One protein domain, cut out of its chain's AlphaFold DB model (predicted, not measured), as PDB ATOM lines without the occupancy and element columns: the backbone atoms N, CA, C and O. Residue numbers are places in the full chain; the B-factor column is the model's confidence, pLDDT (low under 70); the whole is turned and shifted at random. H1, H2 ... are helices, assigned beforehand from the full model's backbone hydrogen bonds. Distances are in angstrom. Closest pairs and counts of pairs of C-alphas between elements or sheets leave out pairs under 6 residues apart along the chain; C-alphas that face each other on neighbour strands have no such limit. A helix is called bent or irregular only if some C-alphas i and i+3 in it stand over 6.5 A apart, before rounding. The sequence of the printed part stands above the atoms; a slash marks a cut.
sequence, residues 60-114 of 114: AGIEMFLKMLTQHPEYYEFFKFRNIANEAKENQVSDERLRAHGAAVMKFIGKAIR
ATOM      1  N   ALA A  60     -23.736  46.997 -20.246       98.00
ATOM      2  CA  ALA A  60     -22.670  46.000 -20.340       98.00
ATOM      3  C   ALA A  60     -23.142  44.693 -21.006       98.00
ATOM      4  O   ALA A  60     -22.419  44.103 -21.809       98.00
ATOM      5  N   GLY A  61     -24.366  44.247 -20.701       98.31
ATOM      6  CA  GLY A  61     -24.961  43.061 -21.313       98.31
ATOM      7  C   GLY A  61     -25.254  43.243 -22.802       98.31
ATOM      8  O   GLY A  61     -24.921  42.364 -23.594       98.31
ATOM      9  N   ILE A  62     -25.830  44.383 -23.192       98.38
ATOM     10  CA  ILE A  62     -26.089  44.715 -24.603       98.38
ATOM     11  C   ILE A  62     -24.774  44.724 -25.382       98.38
ATOM     12  O   ILE A  62     -24.664  44.049 -26.400       98.38
ATOM     13  N   GLU A  63     -23.762  45.441 -24.890       98.12
ATOM     14  CA  GLU A  63     -22.455  45.535 -25.545       98.12
ATOM     15  C   GLU A  63     -21.780  44.169 -25.690       98.12
ATOM     16  O   GLU A  63     -21.236  43.862 -26.752       98.12
ATOM     17  N   MET A  64     -21.850  43.326 -24.653       98.06
ATOM     18  CA  MET A  64     -21.308  41.967 -24.688       98.06
ATOM     19  C   MET A  64     -21.954  41.138 -25.805       98.06
ATOM     20  O   MET A  64     -21.243  40.533 -26.611       98.06
ATOM     21  N   PHE A  65     -23.287  41.129 -25.872       98.50
ATOM     22  CA  PHE A  65     -24.017  40.370 -26.885       98.50
ATOM     23  C   PHE A  65     -23.824  40.944 -28.286       98.50
ATOM     24  O   PHE A  65     -23.541  40.174 -29.198       98.50
ATOM     25  N   LEU A  66     -23.897  42.264 -28.474       98.00
ATOM     26  CA  LEU A  66     -23.661  42.872 -29.786       98.00
ATOM     27  C   LEU A  66     -22.247  42.593 -30.284       98.00
ATOM     28  O   LEU A  66     -22.077  42.277 -31.458       98.00
ATOM     29  N   LYS A  67     -21.233  42.641 -29.412       98.00
ATOM     30  CA  LYS A  67     -19.862  42.286 -29.789       98.00
ATOM     31  C   LYS A  67     -19.765  40.828 -30.247       98.00
ATOM     32  O   LYS A  67     -19.194  40.574 -31.303       98.00
ATOM     33  N   MET A  68     -20.348  39.897 -29.489       98.25
ATOM     34  CA  MET A  68     -20.375  38.472 -29.842       98.25
ATOM     35  C   MET A  68     -21.120  38.225 -31.161       98.25
ATOM     36  O   MET A  68     -20.613  37.525 -32.026       98.25
ATOM     37  N   LEU A  69     -22.298  38.823 -31.334       97.75
ATOM     38  CA  LEU A  69     -23.178  38.612 -32.487       97.75
ATOM     39  C   LEU A  69     -22.704  39.341 -33.749       97.75
ATOM     40  O   LEU A  69     -23.018  38.920 -34.852       97.75
ATOM     41  N   THR A  70     -21.917  40.410 -33.602       96.00
ATOM     42  CA  THR A  70     -21.218  41.034 -34.737       96.00
ATOM     43  C   THR A  70     -20.116  40.114 -35.266       96.00
ATOM     44  O   THR A  70     -19.873  40.072 -36.466       96.00
ATOM     45  N   GLN A  71     -19.440  39.381 -34.375       97.25
ATOM     46  CA  GLN A  71     -18.393  38.421 -34.745       97.25
ATOM     47  C   GLN A  71     -18.966  37.094 -35.251       97.25
ATOM     48  O   GLN A  71     -18.370  36.478 -36.128       97.25
ATOM     49  N   HIS A  72     -20.116  36.687 -34.711       97.81
ATOM     50  CA  HIS A  72     -20.796  35.427 -35.005       97.81
ATOM     51  C   HIS A  72     -22.296  35.657 -35.262       97.81
ATOM     52  O   HIS A  72     -23.125  35.373 -34.385       97.81
ATOM     53  N   PRO A  73     -22.677  36.210 -36.431       97.25
ATOM     54  CA  PRO A  73     -24.074  36.504 -36.750       97.25
ATOM     55  C   PRO A  73     -24.974  35.263 -36.766       97.25
ATOM     56  O   PRO A  73     -26.161  35.363 -36.458       97.25
ATOM     57  N   GLU A  74     -24.419  34.084 -37.055       97.81
ATOM     58  CA  GLU A  74     -25.119  32.799 -37.020       97.81
ATOM     59  C   GLU A  74     -25.765  32.511 -35.656       97.81
ATOM     60  O   GLU A  74     -26.784  31.829 -35.568       97.81
ATOM     61  N   TYR A  75     -25.236  33.089 -34.575       98.38
ATOM     62  CA  TYR A  75     -25.776  32.878 -33.235       98.38
ATOM     63  C   TYR A  75     -27.076  33.631 -32.968       98.38
ATOM     64  O   TYR A  75     -27.756  33.293 -31.998       98.38
ATOM     65  N   TYR A  76     -27.474  34.593 -33.813       98.25
ATOM     66  CA  TYR A  76     -28.773  35.254 -33.664       98.25
ATOM     67  C   TYR A  76     -29.920  34.239 -33.631       98.25
ATOM     68  O   TYR A  76     -30.856  34.437 -32.858       98.25
ATOM     69  N   GLU A  77     -29.832  33.132 -34.378       98.00
ATOM     70  CA  GLU A  77     -30.881  32.103 -34.463       98.00
ATOM     71  C   GLU A  77     -31.288  31.514 -33.104       98.00
ATOM     72  O   GLU A  77     -32.453  31.147 -32.909       98.00
ATOM     73  N   PHE A  78     -30.370  31.496 -32.132       97.94
ATOM     74  CA  PHE A  78     -30.608  30.962 -30.790       97.94
ATOM     75  C   PHE A  78     -31.398  31.905 -29.874       97.94
ATOM     76  O   PHE A  78     -31.837  31.497 -28.795       97.94
ATOM     77  N   PHE A  79     -31.612  33.159 -30.280       97.94
ATOM     78  CA  PHE A  79     -32.219  34.178 -29.431       97.94
ATOM     79  C   PHE A  79     -33.599  34.619 -29.919       97.94
ATOM     80  O   PHE A  79     -33.904  34.710 -31.107       97.94
ATOM     81  N   LYS A  80     -34.457  34.998 -28.964       97.00
ATOM     82  CA  LYS A  80     -35.806  35.530 -29.246       97.00
ATOM     83  C   LYS A  80     -35.795  36.884 -29.972       97.00
ATOM     84  O   LYS A  80     -36.839  37.323 -30.451       97.00
ATOM     85  N   PHE A  81     -34.639  37.539 -30.028       97.44
ATOM     86  CA  PHE A  81     -34.408  38.797 -30.733       97.44
ATOM     87  C   PHE A  81     -33.709  38.613 -32.086       97.44
ATOM     88  O   PHE A  81     -33.279  39.595 -32.667       97.44
ATOM     89  N   ARG A  82     -33.633  37.390 -32.636       97.56
ATOM     90  CA  ARG A  82     -32.975  37.102 -33.928       97.56
ATOM     91  C   ARG A  82     -33.329  38.043 -35.086       97.56
ATOM     92  O   ARG A  82     -32.510  38.267 -35.964       97.56
ATOM     93  N   ASN A  83     -34.533  38.611 -35.075       97.12
ATOM     94  CA  ASN A  83     -35.025  39.481 -36.142       97.12
ATOM     95  C   ASN A  83     -34.249  40.805 -36.255       97.12
ATOM     96  O   ASN A  83     -34.282  41.412 -37.319       97.12
ATOM     97  N   ILE A  84     -33.533  41.230 -35.207       97.62
ATOM     98  CA  ILE A  84     -32.761  42.484 -35.223       97.62
ATOM     99  C   ILE A  84     -31.399  42.341 -35.917       97.62
ATOM    100  O   ILE A  84     -30.669  43.321 -36.036       97.62
ATOM    101  N   ALA A  85     -31.027  41.136 -36.370       96.44
ATOM    102  CA  ALA A  85     -29.696  40.838 -36.904       96.44
ATOM    103  C   ALA A  85     -29.251  41.789 -38.028       96.44
ATOM    104  O   ALA A  85     -28.084  42.162 -38.086       96.44
ATOM    105  N   ASN A  86     -30.194  42.218 -38.872       94.81
ATOM    106  CA  ASN A  86     -29.942  43.089 -40.024       94.81
ATOM    107  C   ASN A  86     -30.393  44.541 -39.801       94.81
ATOM    108  O   ASN A  86     -30.424  45.331 -40.744       94.81
ATOM    109  N   GLU A  87     -30.801  44.894 -38.584       96.88
ATOM    110  CA  GLU A  87     -31.194  46.261 -38.262       96.88
ATOM    111  C   GLU A  87     -29.975  47.154 -38.005       96.88
ATOM    112  O   GLU A  87     -28.879  46.685 -37.692       96.88
ATOM    113  N   ALA A  88     -30.180  48.468 -38.108       97.06
ATOM    114  CA  ALA A  88     -29.184  49.445 -37.692       97.06
ATOM    115  C   ALA A  88     -28.834  49.265 -36.204       97.06
ATOM    116  O   ALA A  88     -29.680  48.883 -35.389       97.06
ATOM    117  N   LYS A  89     -27.589  49.574 -35.834       95.62
ATOM    118  CA  LYS A  89     -27.069  49.355 -34.476       95.62
ATOM    119  C   LYS A  89     -27.916  50.056 -33.408       95.62
ATOM    120  O   LYS A  89     -28.110  49.515 -32.324       95.62
ATOM    121  N   GLU A  90     -28.445  51.234 -33.711       96.62
ATOM    122  CA  GLU A  90     -29.309  52.021 -32.829       96.62
ATOM    123  C   GLU A  90     -30.613  51.277 -32.501       96.62
ATOM    124  O   GLU A  90     -31.062  51.268 -31.350       96.62
ATOM    125  N   ASN A  91     -31.179  50.583 -33.489       97.56
ATOM    126  CA  ASN A  91     -32.372  49.757 -33.315       97.56
ATOM    127  C   ASN A  91     -32.041  48.481 -32.532       97.56
ATOM    128  O   ASN A  91     -32.769  48.103 -31.618       97.56
ATOM    129  N   GLN A  92     -30.880  47.872 -32.794       97.81
ATOM    130  CA  GLN A  92     -30.429  46.706 -32.032       97.81
ATOM    131  C   GLN A  92     -30.253  47.033 -30.541       97.81
ATOM    132  O   GLN A  92     -30.743  46.306 -29.684       97.81
ATOM    133  N   VAL A  93     -29.597  48.154 -30.215       97.62
ATOM    134  CA  VAL A  93     -29.370  48.614 -28.828       97.62
ATOM    135  C   VAL A  93     -30.679  48.964 -28.103       97.62
ATOM    136  O   VAL A  93     -30.759  48.862 -26.869       97.62
ATOM    137  N   SER A  94     -31.703  49.385 -28.847       97.56
ATOM    138  CA  SER A  94     -33.022  49.717 -28.303       97.56
ATOM    139  C   SER A  94     -33.996  48.534 -28.250       97.56
ATOM    140  O   SER A  94     -35.034  48.661 -27.599       97.56
ATOM    141  N   ASP A  95     -33.665  47.365 -28.817       98.44
ATOM    142  CA  ASP A  95     -34.515  46.171 -28.731       98.44
ATOM    143  C   ASP A  95     -34.649  45.676 -27.282       98.44
ATOM    144  O   ASP A  95     -33.702  45.203 -26.649       98.44
ATOM    145  N   GLU A  96     -35.869  45.742 -26.750       98.25
ATOM    146  CA  GLU A  96     -36.148  45.428 -25.346       98.25
ATOM    147  C   GLU A  96     -35.819  43.974 -24.978       98.25
ATOM    148  O   GLU A  96     -35.432  43.682 -23.845       98.25
ATOM    149  N   ARG A  97     -35.905  43.040 -25.932       98.44
ATOM    150  CA  ARG A  97     -35.595  41.627 -25.675       98.44
ATOM    151  C   ARG A  97     -34.090  41.433 -25.507       98.44
ATOM    152  O   ARG A  97     -33.694  40.702 -24.598       98.44
ATOM    153  N   LEU A  98     -33.262  42.081 -26.331       98.50
ATOM    154  CA  LEU A  98     -31.808  42.096 -26.161       98.50
ATOM    155  C   LEU A  98     -31.427  42.742 -24.825       98.50
ATOM    156  O   LEU A  98     -30.657  42.156 -24.062       98.50
ATOM    157  N   ARG A  99     -32.008  43.905 -24.505       98.56
ATOM    158  CA  ARG A  99     -31.761  44.632 -23.248       98.56
ATOM    159  C   ARG A  99     -32.082  43.772 -22.026       98.56
ATOM    160  O   ARG A  99     -31.241  43.612 -21.137       98.56
ATOM    161  N   ALA A 100     -33.271  43.170 -21.999       98.44
ATOM    162  CA  ALA A 100     -33.709  42.302 -20.912       98.44
ATOM    163  C   ALA A 100     -32.835  41.043 -20.794       98.44
ATOM    164  O   ALA A 100     -32.459  40.654 -19.686       98.44
ATOM    165  N   HIS A 101     -32.474  40.423 -21.922       98.50
ATOM    166  CA  HIS A 101     -31.630  39.231 -21.936       98.50
ATOM    167  C   HIS A 101     -30.205  39.529 -21.451       98.50
ATOM    168  O   HIS A 101     -29.716  38.857 -20.543       98.50
ATOM    169  N   GLY A 102     -29.572  40.575 -21.991       98.25
ATOM    170  CA  GLY A 102     -28.249  41.033 -21.569       98.25
ATOM    171  C   GLY A 102     -28.215  41.340 -20.074       98.25
ATOM    172  O   GLY A 102     -27.359  40.826 -19.356       98.25
ATOM    173  N   ALA A 103     -29.206  42.077 -19.567       98.31
ATOM    174  CA  ALA A 103     -29.317  42.369 -18.141       98.31
ATOM    175  C   ALA A 103     -29.482  41.101 -17.286       98.31
ATOM    176  O   ALA A 103     -28.867  40.990 -16.224       98.31
ATOM    177  N   ALA A 104     -30.307  40.143 -17.722       98.31
ATOM    178  CA  ALA A 104     -30.530  38.892 -16.998       98.31
ATOM    179  C   ALA A 104     -29.246  38.052 -16.901       98.31
ATOM    180  O   ALA A 104     -28.906  37.585 -15.811       98.31
ATOM    181  N   VAL A 105     -28.507  37.919 -18.006       98.19
ATOM    182  CA  VAL A 105     -27.227  37.198 -18.050       98.19
ATOM    183  C   VAL A 105     -26.186  37.883 -17.169       98.19
ATOM    184  O   VAL A 105     -25.576  37.226 -16.327       98.19
ATOM    185  N   MET A 106     -26.032  39.205 -17.276       98.00
ATOM    186  CA  MET A 106     -25.060  39.937 -16.461       98.00
ATOM    187  C   MET A 106     -25.393  39.858 -14.968       98.00
ATOM    188  O   MET A 106     -24.508  39.609 -14.153       98.00
ATOM    189  N   LYS A 107     -26.672  39.960 -14.583       97.50
ATOM    190  CA  LYS A 107     -27.100  39.742 -13.190       97.50
ATOM    191  C   LYS A 107     -26.807  38.320 -12.712       97.50
ATOM    192  O   LYS A 107     -26.417  38.143 -11.561       97.50
ATOM    193  N   PHE A 108     -26.992  37.313 -13.567       97.81
ATOM    194  CA  PHE A 108     -26.674  35.924 -13.235       97.81
ATOM    195  C   PHE A 108     -25.168  35.718 -13.023       97.81
ATOM    196  O   PHE A 108     -24.779  35.160 -12.000       97.81
ATOM    197  N   ILE A 109     -24.323  36.251 -13.910       97.00
ATOM    198  CA  ILE A 109     -22.860  36.247 -13.740       97.00
ATOM    199  C   ILE A 109     -22.480  36.926 -12.418       97.00
ATOM    200  O   ILE A 109     -21.699  36.380 -11.643       97.00
ATOM    201  N   GLY A 110     -23.105  38.061 -12.096       96.06
ATOM    202  CA  GLY A 110     -22.871  38.765 -10.837       96.06
ATOM    203  C   GLY A 110     -23.178  37.942  -9.582       96.06
ATOM    204  O   GLY A 110     -22.527  38.145  -8.561       96.06
ATOM    205  N   LYS A 111     -24.114  36.982  -9.646       96.19
ATOM    206  CA  LYS A 111     -24.373  36.043  -8.540       96.19
ATOM    207  C   LYS A 111     -23.251  35.023  -8.361       96.19
ATOM    208  O   LYS A 111     -22.983  34.651  -7.233       96.19
ATOM    209  N   ALA A 112     -22.607  34.585  -9.444       92.38
ATOM    210  CA  ALA A 112     -21.486  33.641  -9.385       92.38
ATOM    211  C   ALA A 112     -20.173  34.296  -8.923       92.38
ATOM    212  O   ALA A 112     -19.255  33.617  -8.473       92.38
ATOM    213  N   ILE A 113     -20.075  35.617  -9.066       92.44
ATOM    214  CA  ILE A 113     -18.917  36.414  -8.649       92.44
ATOM    215  C   ILE A 113     -18.929  36.711  -7.144       92.44
ATOM    216  O   ILE A 113     -17.867  36.935  -6.557       92.44
ATOM    217  N   ARG A 114     -20.121  36.763  -6.547       81.94
ATOM    218  CA  ARG A 114     -20.349  37.139  -5.150       81.94
ATOM    219  C   ARG A 114     -20.266  35.960  -4.197       81.94
ATOM    220  O   ARG A 114     -20.624  34.838  -4.604       81.94
TER     221      ARG A 114
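What this domain is: This is residues 60 to 114 of the 114 residues of the protein "GLOBIN domain-containing protein" of Acanthocheilonema viteae (UniProt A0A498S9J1). A head of four shorter helices, H1 to H4, turns round so that H4 comes back near H1, and from it one long helix, H5, runs out as an arm. The first half of H1, residues 60 to 65, packs nearly crosswise on residues 98 to 106 of H5, and residues 108 to 114 stick out beyond the head. The printed part has 55 residues, with five named helices in the order H1, H2, H3, H4, H5 and no named strand, and its class is all helix. It is compact by its radius of gyration of the C-alphas, 11.3 A, yet elongated in outline, with spans of 37 by 20 by 17 A.

Where its parts are: Find C-alpha 60 at (-22.670, 46.000, -20.340); here H1 begins, and it runs through residues 60 to 71 over 16.8 A. Next look at H2, residues 73 to 78, 10.4 A long; it is neither bent nor irregular, but only just: C-alphas 74 and 77 are 6.3 A apart. H3, residues 82 to 86, measures 9.1 A and is irregular, with C-alphas 83 and 86 at 7.3 A. H4 takes residues 89 to 94 and measures 8.6 A. H5 begins at C-alpha 96, (-36.148, 45.428, -25.346), and runs 25.6 A through residues 96 to 113 to C-alpha 113 at (-18.917, 36.414, -8.649).

How they stand to each other: Start at Gly 61: its C-alpha is 3.9 A from that of Gly 102, the closest pair of H1 and H5, which touch. Their lines are only just about perpendicular, at 70.3 degrees. H1 and H2 are close but not clearly touching, with the C-alphas of Leu 69 and Tyr 75 closest at 6.3 A. H2 touches H3, where the C-alphas of Tyr 76 and Arg 82 are closest at 4.6 A. H3 and H4 only just touch, only at the corner by their link, with 3 pairs of C-alphas within 8 A; the closest are Ile 84 and Gln 92, at 5.8 A. H4 is close but not clearly touching to H1, the closest C-alphas being Ile 62 and Val 93 at 6.6 A. H4 and H5 are also close but not clearly touching, about perpendicular at 74 degrees, with the C-alphas of Val 93 and Arg 99 closest at 7.3 A. H2 and H3 are each apart from H5. In H1, H4 and H5 each O i to N i+4 pair is within hydrogen-bond range; H2 has 0 of 2 such pairs but 2 of 3 from O i to N i+3, and H3 has 0 of 1 and 1 of 2.

The domain as a whole: Look from Asn 86 to Arg 114, the chain's last residue: their C-alphas are the two farthest apart, at 36.7 A. Residues 108 to 114, of which 108 to 113 belong to H5, stand free. The four links between the helices are tight, and the printed part has no cut. The mean pLDDT of the printed part is 97.2, and no printed residue is under 70.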